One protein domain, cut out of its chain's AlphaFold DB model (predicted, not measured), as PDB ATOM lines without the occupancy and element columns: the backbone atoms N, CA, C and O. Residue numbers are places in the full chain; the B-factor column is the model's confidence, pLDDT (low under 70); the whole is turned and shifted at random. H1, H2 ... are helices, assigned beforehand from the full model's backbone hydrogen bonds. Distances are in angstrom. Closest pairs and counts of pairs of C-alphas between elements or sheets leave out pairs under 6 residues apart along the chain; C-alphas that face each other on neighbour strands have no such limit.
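This is residues 2 to 59 of the 59 residues of the protein "Aldo/keto reductase" of Planctomycetes bacterium (UniProt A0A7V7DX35). A flat ring of short helices wraps round one longer helix, H5, which runs through the middle. H1 and H2 form a helical hairpin near the last residues of H5, H3 packs along one side, and H4 sits near its first residues, with residues 39 to 44 sticking out beyond. The printed part has 58 residues with five named helices, H1 to H5 in chain order, and no named strand; the class is all helix. It is only just compact, close to loose, with a radius of gyration of the C-alphas of 12.3 A, and spans 33 by 27 by 13 A.

Begin at the hub, H5, residues 47 to 58, which touches three helices. H3, residues 23 to 30, touches it at a steep tilt of 39 degrees, opposite ways; look at Leu 30 and Ala 52, their closest C-alphas, 6.4 A apart. H2, residues 11 to 19, touches residue 58 alone of H5, about perpendicular at 73 degrees, with the C-alphas of Arg 15 and Leu 58 closest at 5.0 A. H4, residues 35 to 38, only just touches residues 47 to 48 of H5, with 3 pairs of C-alphas within 8 A, the closest those of Glu 38 and Val 47 at 6.4 A. H1, residues 2 to 8, touches H2 in a hairpin at a shallow tilt of 27 degrees, opposite ways, closest at the C-alphas of Tyr 5 and His 11, 4.7 A. H2 and H3 are apart. In H1, H2, H3 and H5 every O i to N i+4 pair is within hydrogen-bond range; H4 is too short for one.

Find C-alpha 47 at (-23.622, -32.458, -41.998); H5 runs 16.1 A from there to C-alpha 58 at (-15.962, -19.376, -47.276). H1 begins at C-alpha 2, (-22.122, -20.805, -42.265), and is 9.6 A long; H2 measures 12.2 A, H3 10.7 A and H4 4.9 A.

The C-alphas of Asp 12 and Ala 39 are farthest apart, 33.0 A. The printed part has no cut and no long link. Mean pLDDT of the printed part is 73.8; residues 2 to 12, 42, 44 and 58 to 59 are under 70.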
ATOM      1  N   LEU A   2     -20.998 -20.859 -41.312       60.78
ATOM      2  CA  LEU A   2     -22.122 -20.805 -42.265       60.78
ATOM      3  C   LEU A   2     -23.320 -19.969 -41.763       60.78
ATOM      4  O   LEU A   2     -23.971 -19.288 -42.542       60.78
ATOM      5  N   MET A   3     -23.576 -19.996 -40.452       64.62
ATOM      6  CA  MET A   3     -24.643 -19.216 -39.819       64.62
ATOM      7  C   MET A   3     -24.394 -17.701 -39.902       64.62
ATOM      8  O   MET A   3     -25.306 -16.964 -40.244       64.62
ATOM      9  N   TYR A   4     -23.161 -17.240 -39.679       60.47
ATOM     10  CA  TYR A   4     -22.799 -15.823 -39.825       60.47
ATOM     11  C   TYR A   4     -22.919 -15.361 -41.282       60.47
ATOM     12  O   TYR A   4     -23.492 -14.313 -41.562       60.47
ATOM     13  N   TYR A   5     -22.496 -16.214 -42.218       58.59
ATOM     14  CA  TYR A   5     -22.598 -15.930 -43.647       58.59
ATOM     15  C   TYR A   5     -24.050 -15.885 -44.153       58.59
ATOM     16  O   TYR A   5     -24.398 -14.993 -44.911       58.59
ATOM     17  N   ASN A   6     -24.904 -16.842 -43.770       62.12
ATOM     18  CA  ASN A   6     -26.267 -16.941 -44.311       62.12
ATOM     19  C   ASN A   6     -27.320 -16.172 -43.491       62.12
ATOM     20  O   ASN A   6     -28.301 -15.718 -44.070       62.12
ATOM     21  N   SER A   7     -27.162 -16.064 -42.168       59.47
ATOM     22  CA  SER A   7     -28.177 -15.471 -41.281       59.47
ATOM     23  C   SER A   7     -27.837 -14.062 -40.806       59.47
ATOM     24  O   SER A   7     -28.763 -13.295 -40.569       59.47
ATOM     25  N   TYR A   8     -26.554 -13.716 -40.667       61.16
ATOM     26  CA  TYR A   8     -26.142 -12.406 -40.142       61.16
ATOM     27  C   TYR A   8     -25.666 -11.434 -41.230       61.16
ATOM     28  O   TYR A   8     -25.556 -10.242 -40.972       61.16
ATOM     29  N   GLY A   9     -25.426 -11.910 -42.458       62.47
ATOM     30  CA  GLY A   9     -24.930 -11.076 -43.562       62.47
ATOM     31  C   GLY A   9     -23.458 -10.668 -43.420       62.47
ATOM     32  O   GLY A   9     -22.932  -9.931 -44.251       62.47
ATOM     33  N   GLU A  10     -22.763 -11.180 -42.402       68.88
ATOM     34  CA  GLU A  10     -21.358 -10.888 -42.102       68.88
ATOM     35  C   GLU A  10     -20.442 -11.806 -42.919       68.88
ATOM     36  O   GLU A  10     -19.730 -12.677 -42.411       68.88
ATOM     37  N   HIS A  11     -20.510 -11.640 -44.240       69.69
ATOM     38  CA  HIS A  11     -19.804 -12.479 -45.204       69.69
ATOM     39  C   HIS A  11     -18.280 -12.401 -45.050       69.69
ATOM     40  O   HIS A  11     -17.604 -13.432 -45.097       69.69
ATOM     41  N   ASP A  12     -17.743 -11.199 -44.841       68.69
ATOM     42  CA  ASP A  12     -16.299 -10.981 -44.719       68.69
ATOM     43  C   ASP A  12     -15.751 -11.481 -43.384       68.69
ATOM     44  O   ASP A  12     -14.703 -12.126 -43.351       68.69
ATOM     45  N   GLU A  13     -16.491 -11.289 -42.293       72.19
ATOM     46  CA  GLU A  13     -16.094 -11.788 -40.977       72.19
ATOM     47  C   GLU A  13     -16.126 -13.325 -40.934       72.19
ATOM     48  O   GLU A  13     -15.187 -13.970 -40.456       72.19
ATOM     49  N   ALA A  14     -17.143 -13.940 -41.549       73.19
ATOM     50  CA  ALA A  14     -17.218 -15.387 -41.697       73.19
ATOM     51  C   ALA A  14     -16.047 -15.952 -42.520       73.19
ATOM     52  O   ALA A  14     -15.506 -16.996 -42.147       73.19
ATOM     53  N   ARG A  15     -15.624 -15.273 -43.600       72.44
ATOM     54  CA  ARG A  15     -14.428 -15.661 -44.369       72.44
ATOM     55  C   ARG A  15     -13.149 -15.475 -43.568       72.44
ATOM     56  O   ARG A  15     -12.317 -16.375 -43.573       72.44
ATOM     57  N   GLN A  16     -12.982 -14.362 -42.855       78.19
ATOM     58  CA  GLN A  16     -11.774 -14.117 -42.065       78.19
ATOM     59  C   GLN A  16     -11.610 -15.132 -40.931       78.19
ATOM     60  O   GLN A  16     -10.526 -15.689 -40.755       78.19
ATOM     61  N   LEU A  17     -12.679 -15.442 -40.199       77.62
ATOM     62  CA  LEU A  17     -12.647 -16.461 -39.150       77.62
ATOM     63  C   LEU A  17     -12.408 -17.869 -39.724       77.62
ATOM     64  O   LEU A  17     -11.729 -18.689 -39.105       77.62
ATOM     65  N   PHE A  18     -12.903 -18.149 -40.933       74.38
ATOM     66  CA  PHE A  18     -12.624 -19.405 -41.635       74.38
ATOM     67  C   PHE A  18     -11.187 -19.478 -42.177       74.38
ATOM     68  O   PHE A  18     -10.559 -20.542 -42.164       74.38
ATOM     69  N   ALA A  19     -10.628 -18.345 -42.604       78.69
ATOM     70  CA  ALA A  19      -9.256 -18.220 -43.078       78.69
ATOM     71  C   ALA A  19      -8.228 -18.436 -41.958       78.69
ATOM     72  O   ALA A  19      -7.154 -18.975 -42.227       78.69
ATOM     73  N   GLN A  20      -8.582 -18.105 -40.711       82.38
ATOM     74  CA  GLN A  20      -7.767 -18.387 -39.523       82.38
ATOM     75  C   GLN A  20      -7.615 -19.889 -39.234       82.38
ATOM     76  O   GLN A  20      -6.682 -20.293 -38.538       82.38
ATOM     77  N   ILE A  21      -8.486 -20.743 -39.784       79.69
ATOM     78  CA  ILE A  21      -8.329 -22.195 -39.671       79.69
ATOM     79  C   ILE A  21      -7.180 -22.642 -40.588       79.69
ATOM     80  O   ILE A  21      -7.242 -22.406 -41.800       79.69
ATOM     81  N   PRO A  22      -6.168 -23.365 -40.068       81.12
ATOM     82  CA  PRO A  22      -5.074 -23.873 -40.885       81.12
ATOM     83  C   PRO A  22      -5.595 -24.714 -42.054       81.12
ATOM     84  O   PRO A  22      -6.428 -25.603 -41.865       81.12
ATOM     85  N   GLY A  23      -5.059 -24.506 -43.260       76.38
ATOM     86  CA  GLY A  23      -5.512 -25.216 -44.466       76.38
ATOM     87  C   GLY A  23      -5.488 -26.748 -44.338       76.38
ATOM     88  O   GLY A  23      -6.372 -27.424 -44.855       76.38
ATOM     89  N   LYS A  24      -4.549 -27.308 -43.555       78.94
ATOM     90  CA  LYS A  24      -4.522 -28.746 -43.221       78.94
ATOM     91  C   LYS A  24      -5.778 -29.206 -42.474       78.94
ATOM     92  O   LYS A  24      -6.275 -30.295 -42.737       78.94
ATOM     93  N   VAL A  25      -6.290 -28.387 -41.556       80.12
ATOM     94  CA  VAL A  25      -7.519 -28.672 -40.804       80.12
ATOM     95  C   VAL A  25      -8.740 -28.505 -41.709       80.12
ATOM     96  O   VAL A  25      -9.626 -29.352 -41.662       80.12
ATOM     97  N   ARG A  26      -8.756 -27.504 -42.604       78.81
ATOM     98  CA  ARG A  26      -9.825 -27.347 -43.614       78.81
ATOM     99  C   ARG A  26      -9.918 -28.538 -44.568       78.81
ATOM    100  O   ARG A  26     -11.006 -29.055 -44.791       78.81
ATOM    101  N   ASN A  27      -8.783 -29.030 -45.062       78.25
ATOM    102  CA  ASN A  27      -8.762 -30.226 -45.907       78.25
ATOM    103  C   ASN A  27      -9.201 -31.473 -45.136       78.25
ATOM    104  O   ASN A  27      -9.910 -32.311 -45.684       78.25
ATOM    105  N   LYS A  28      -8.835 -31.574 -43.853       81.06
ATOM    106  CA  LYS A  28      -9.266 -32.684 -43.000       81.06
ATOM    107  C   LYS A  28     -10.772 -32.655 -42.733       81.06
ATOM    108  O   LYS A  28     -11.375 -33.716 -42.686       81.06
ATOM    109  N   LEU A  29     -11.365 -31.466 -42.593       77.44
ATOM    110  CA  LEU A  29     -12.816 -31.283 -42.487       77.44
ATOM    111  C   LEU A  29     -13.531 -31.768 -43.757       77.44
ATOM    112  O   LEU A  29     -14.536 -32.450 -43.647       77.44
ATOM    113  N   LEU A  30     -12.995 -31.499 -44.952       74.06
ATOM    114  CA  LEU A  30     -13.559 -32.028 -46.204       74.06
ATOM    115  C   LEU A  30     -13.416 -33.549 -46.348       74.06
ATOM    116  O   LEU A  30     -14.285 -34.192 -46.924       74.06
ATOM    117  N   SER A  31     -12.317 -34.125 -45.857       75.62
ATOM    118  CA  SER A  31     -12.038 -35.559 -45.987       75.62
ATOM    119  C   SER A  31     -12.614 -36.409 -44.850       75.62
ATOM    120  O   SER A  31     -12.351 -37.610 -44.796       75.62
ATOM    121  N   MET A  32     -13.292 -35.798 -43.878       80.25
ATOM    122  CA  MET A  32     -13.808 -36.500 -42.708       80.25
ATOM    123  C   MET A  32     -15.160 -37.134 -43.031       80.25
ATOM    124  O   MET A  32     -16.048 -36.497 -43.588       80.25
ATOM    125  N   ASP A  33     -15.310 -38.403 -42.664       75.88
ATOM    126  CA  ASP A  33     -16.557 -39.129 -42.869       75.88
ATOM    127  C   ASP A  33     -17.570 -38.759 -41.774       75.88
ATOM    128  O   ASP A  33     -17.450 -39.163 -40.610       75.88
ATOM    129  N   TYR A  34     -18.560 -37.946 -42.150       75.06
ATOM    130  CA  TYR A  34     -19.638 -37.509 -41.264       75.06
ATOM    131  C   TYR A  34     -20.829 -38.470 -41.239       75.06
ATOM    132  O   TYR A  34     -21.728 -38.266 -40.423       75.06
ATOM    133  N   SER A  35     -20.836 -39.552 -42.026       72.50
ATOM    134  CA  SER A  35     -21.982 -40.468 -42.109       72.50
ATOM    135  C   SER A  35     -22.325 -41.116 -40.763       72.50
ATOM    136  O   SER A  35     -23.491 -41.367 -40.472       72.50
ATOM    137  N   LYS A  36     -21.338 -41.305 -39.873       76.44
ATOM    138  CA  LYS A  36     -21.574 -41.777 -38.491       76.44
ATOM    139  C   LYS A  36     -22.358 -40.782 -37.634       76.44
ATOM    140  O   LYS A  36     -23.056 -41.193 -36.709       76.44
ATOM    141  N   VAL A  37     -22.198 -39.489 -37.901       75.31
ATOM    142  CA  VAL A  37     -22.879 -38.405 -37.185       75.31
ATOM    143  C   VAL A  37     -24.265 -38.197 -37.780       75.31
ATOM    144  O   VAL A  37     -25.234 -38.121 -37.035       75.31
ATOM    145  N   GLU A  38     -24.377 -38.219 -39.109       75.94
ATOM    146  CA  GLU A  38     -25.654 -38.129 -39.826       75.94
ATOM    147  C   GLU A  38     -26.596 -39.280 -39.446       75.94
ATOM    148  O   GLU A  38     -27.755 -39.034 -39.126       75.94
ATOM    149  N   ALA A  39     -26.080 -40.513 -39.353       77.62
ATOM    150  CA  ALA A  39     -26.850 -41.689 -38.936       77.62
ATOM    151  C   ALA A  39     -27.313 -41.647 -37.468       77.62
ATOM    152  O   ALA A  39     -28.266 -42.327 -37.099       77.62
ATOM    153  N   ARG A  40     -26.633 -40.871 -36.613       78.31
ATOM    154  CA  ARG A  40     -27.027 -40.664 -35.208       78.31
ATOM    155  C   ARG A  40     -27.856 -39.399 -35.006       78.31
ATOM    156  O   ARG A  40     -28.364 -39.189 -33.908       78.31
ATOM    157  N   CYS A  41     -27.974 -38.547 -36.022       70.62
ATOM    158  CA  CYS A  41     -28.669 -37.278 -35.906       70.62
ATOM    159  C   CYS A  41     -30.183 -37.504 -36.054       70.62
ATOM    160  O   CYS A  41     -30.634 -37.878 -37.136       70.62
ATOM    161  N   PRO A  42     -30.998 -37.200 -35.027       68.06
ATOM    162  CA  PRO A  42     -32.444 -37.438 -35.063       68.06
ATOM    163  C   PRO A  42     -33.189 -36.597 -36.113       68.06
ATOM    164  O   PRO A  42     -34.337 -36.887 -36.421       68.06
ATOM    165  N   GLN A  43     -32.544 -35.566 -36.672       74.06
ATOM    166  CA  GLN A  43     -33.109 -34.706 -37.719       74.06
ATOM    167  C   GLN A  43     -32.571 -35.004 -39.131       74.06
ATOM    168  O   GLN A  43     -32.839 -34.226 -40.039       74.06
ATOM    169  N   HIS A  44     -31.791 -36.082 -39.327       68.81
ATOM    170  CA  HIS A  44     -31.163 -36.416 -40.619       68.81
ATOM    171  C   HIS A  44     -30.504 -35.204 -41.304       68.81
ATOM    172  O   HIS A  44     -30.648 -34.972 -42.504       68.81
ATOM    173  N   LEU A  45     -29.797 -34.389 -40.520       74.94
ATOM    174  CA  LEU A  45     -29.094 -33.228 -41.046       74.94
ATOM    175  C   LEU A  45     -27.903 -33.707 -41.885       74.94
ATOM    176  O   LEU A  45     -27.060 -34.422 -41.341       74.94
ATOM    177  N   PRO A  46     -27.794 -33.307 -43.165       78.94
ATOM    178  CA  PRO A  46     -26.672 -33.682 -44.015       78.94
ATOM    179  C   PRO A  46     -25.445 -32.827 -43.663       78.94
ATOM    180  O   PRO A  46     -25.102 -31.865 -44.357       78.94
ATOM    181  N   VAL A  47     -24.806 -33.144 -42.534       79.19
ATOM    182  CA  VAL A  47     -23.622 -32.458 -41.998       79.19
ATOM    183  C   VAL A  47     -22.492 -32.422 -43.025       79.19
ATOM    184  O   VAL A  47     -21.865 -31.376 -43.184       79.19
ATOM    185  N   ALA A  48     -22.273 -33.506 -43.775       77.94
ATOM    186  CA  ALA A  48     -21.246 -33.546 -44.816       77.94
ATOM    187  C   ALA A  48     -21.490 -32.466 -45.880       77.94
ATOM    188  O   ALA A  48     -20.577 -31.739 -46.274       77.94
ATOM    189  N   LYS A  49     -22.751 -32.311 -46.296       79.81
ATOM    190  CA  LYS A  49     -23.158 -31.319 -47.294       79.81
ATOM    191  C   LYS A  49     -23.014 -29.893 -46.760       79.81
ATOM    192  O   LYS A  49     -22.525 -29.030 -47.480       79.81
ATOM    193  N   LEU A  50     -23.367 -29.664 -45.496       80.75
ATOM    194  CA  LEU A  50     -23.225 -28.362 -44.837       80.75
ATOM    195  C   LEU A  50     -21.757 -27.946 -44.671       80.75
ATOM    196  O   LEU A  50     -21.421 -26.778 -44.856       80.75
ATOM    197  N   VAL A  51     -20.871 -28.891 -44.343       78.19
ATOM    198  CA  VAL A  51     -19.426 -28.636 -44.247       78.19
ATOM    199  C   VAL A  51     -18.838 -28.348 -45.626       78.19
ATOM    200  O   VAL A  51     -18.088 -27.383 -45.769       78.19
ATOM    201  N   ALA A  52     -19.213 -29.118 -46.650       79.94
ATOM    202  CA  ALA A  52     -18.792 -28.860 -48.025       79.94
ATOM    203  C   ALA A  52     -19.268 -27.485 -48.519       79.94
ATOM    204  O   ALA A  52     -18.492 -26.735 -49.105       79.94
ATOM    205  N   GLU A  53     -20.516 -27.115 -48.223       79.62
ATOM    206  CA  GLU A  53     -21.066 -25.802 -48.556       79.62
ATOM    207  C   GLU A  53     -20.339 -24.671 -47.815       79.62
ATOM    208  O   GLU A  53     -20.036 -23.641 -48.416       79.62
ATOM    209  N   ALA A  54     -19.993 -24.871 -46.539       78.25
ATOM    210  CA  ALA A  54     -19.203 -23.912 -45.774       78.25
ATOM    211  C   ALA A  54     -17.825 -23.702 -46.393       78.25
ATOM    212  O   ALA A  54     -17.402 -22.564 -46.554       78.25
ATOM    213  N   VAL A  55     -17.144 -24.782 -46.776       76.25
ATOM    214  CA  VAL A  55     -15.835 -24.678 -47.424       76.25
ATOM    215  C   VAL A  55     -15.963 -24.012 -48.793       76.25
ATOM    216  O   VAL A  55     -15.143 -23.169 -49.116       76.25
ATOM    217  N   HIS A  56     -16.998 -24.321 -49.574       77.44
ATOM    218  CA  HIS A  56     -17.188 -23.727 -50.897       77.44
ATOM    219  C   HIS A  56     -17.528 -22.228 -50.849       77.44
ATOM    220  O   HIS A  56     -17.053 -21.472 -51.687       77.44
ATOM    221  N   LYS A  57     -18.340 -21.788 -49.880       71.44
ATOM    222  CA  LYS A  57     -18.749 -20.376 -49.745       71.44
ATOM    223  C   LYS A  57     -17.722 -19.500 -49.016       71.44
ATOM    224  O   LYS A  57     -17.747 -18.281 -49.187       71.44
ATOM    225  N   LEU A  58     -16.884 -20.098 -48.164       69.19
ATOM    226  CA  LEU A  58     -15.962 -19.376 -47.276       69.19
ATOM    227  C   LEU A  58     -14.475 -19.526 -47.646       69.19
ATOM    228  O   LEU A  58     -13.650 -18.889 -46.989       69.19
ATOM    229  N   ALA A  59     -14.128 -20.370 -48.625       63.50
ATOM    230  CA  ALA A  59     -12.789 -20.422 -49.229       63.50
ATOM    231  C   ALA A  59     -12.602 -19.308 -50.264       63.50
ATOM    232  O   ALA A  59     -11.447 -18.841 -50.370       63.50
TER     233      ALA A  59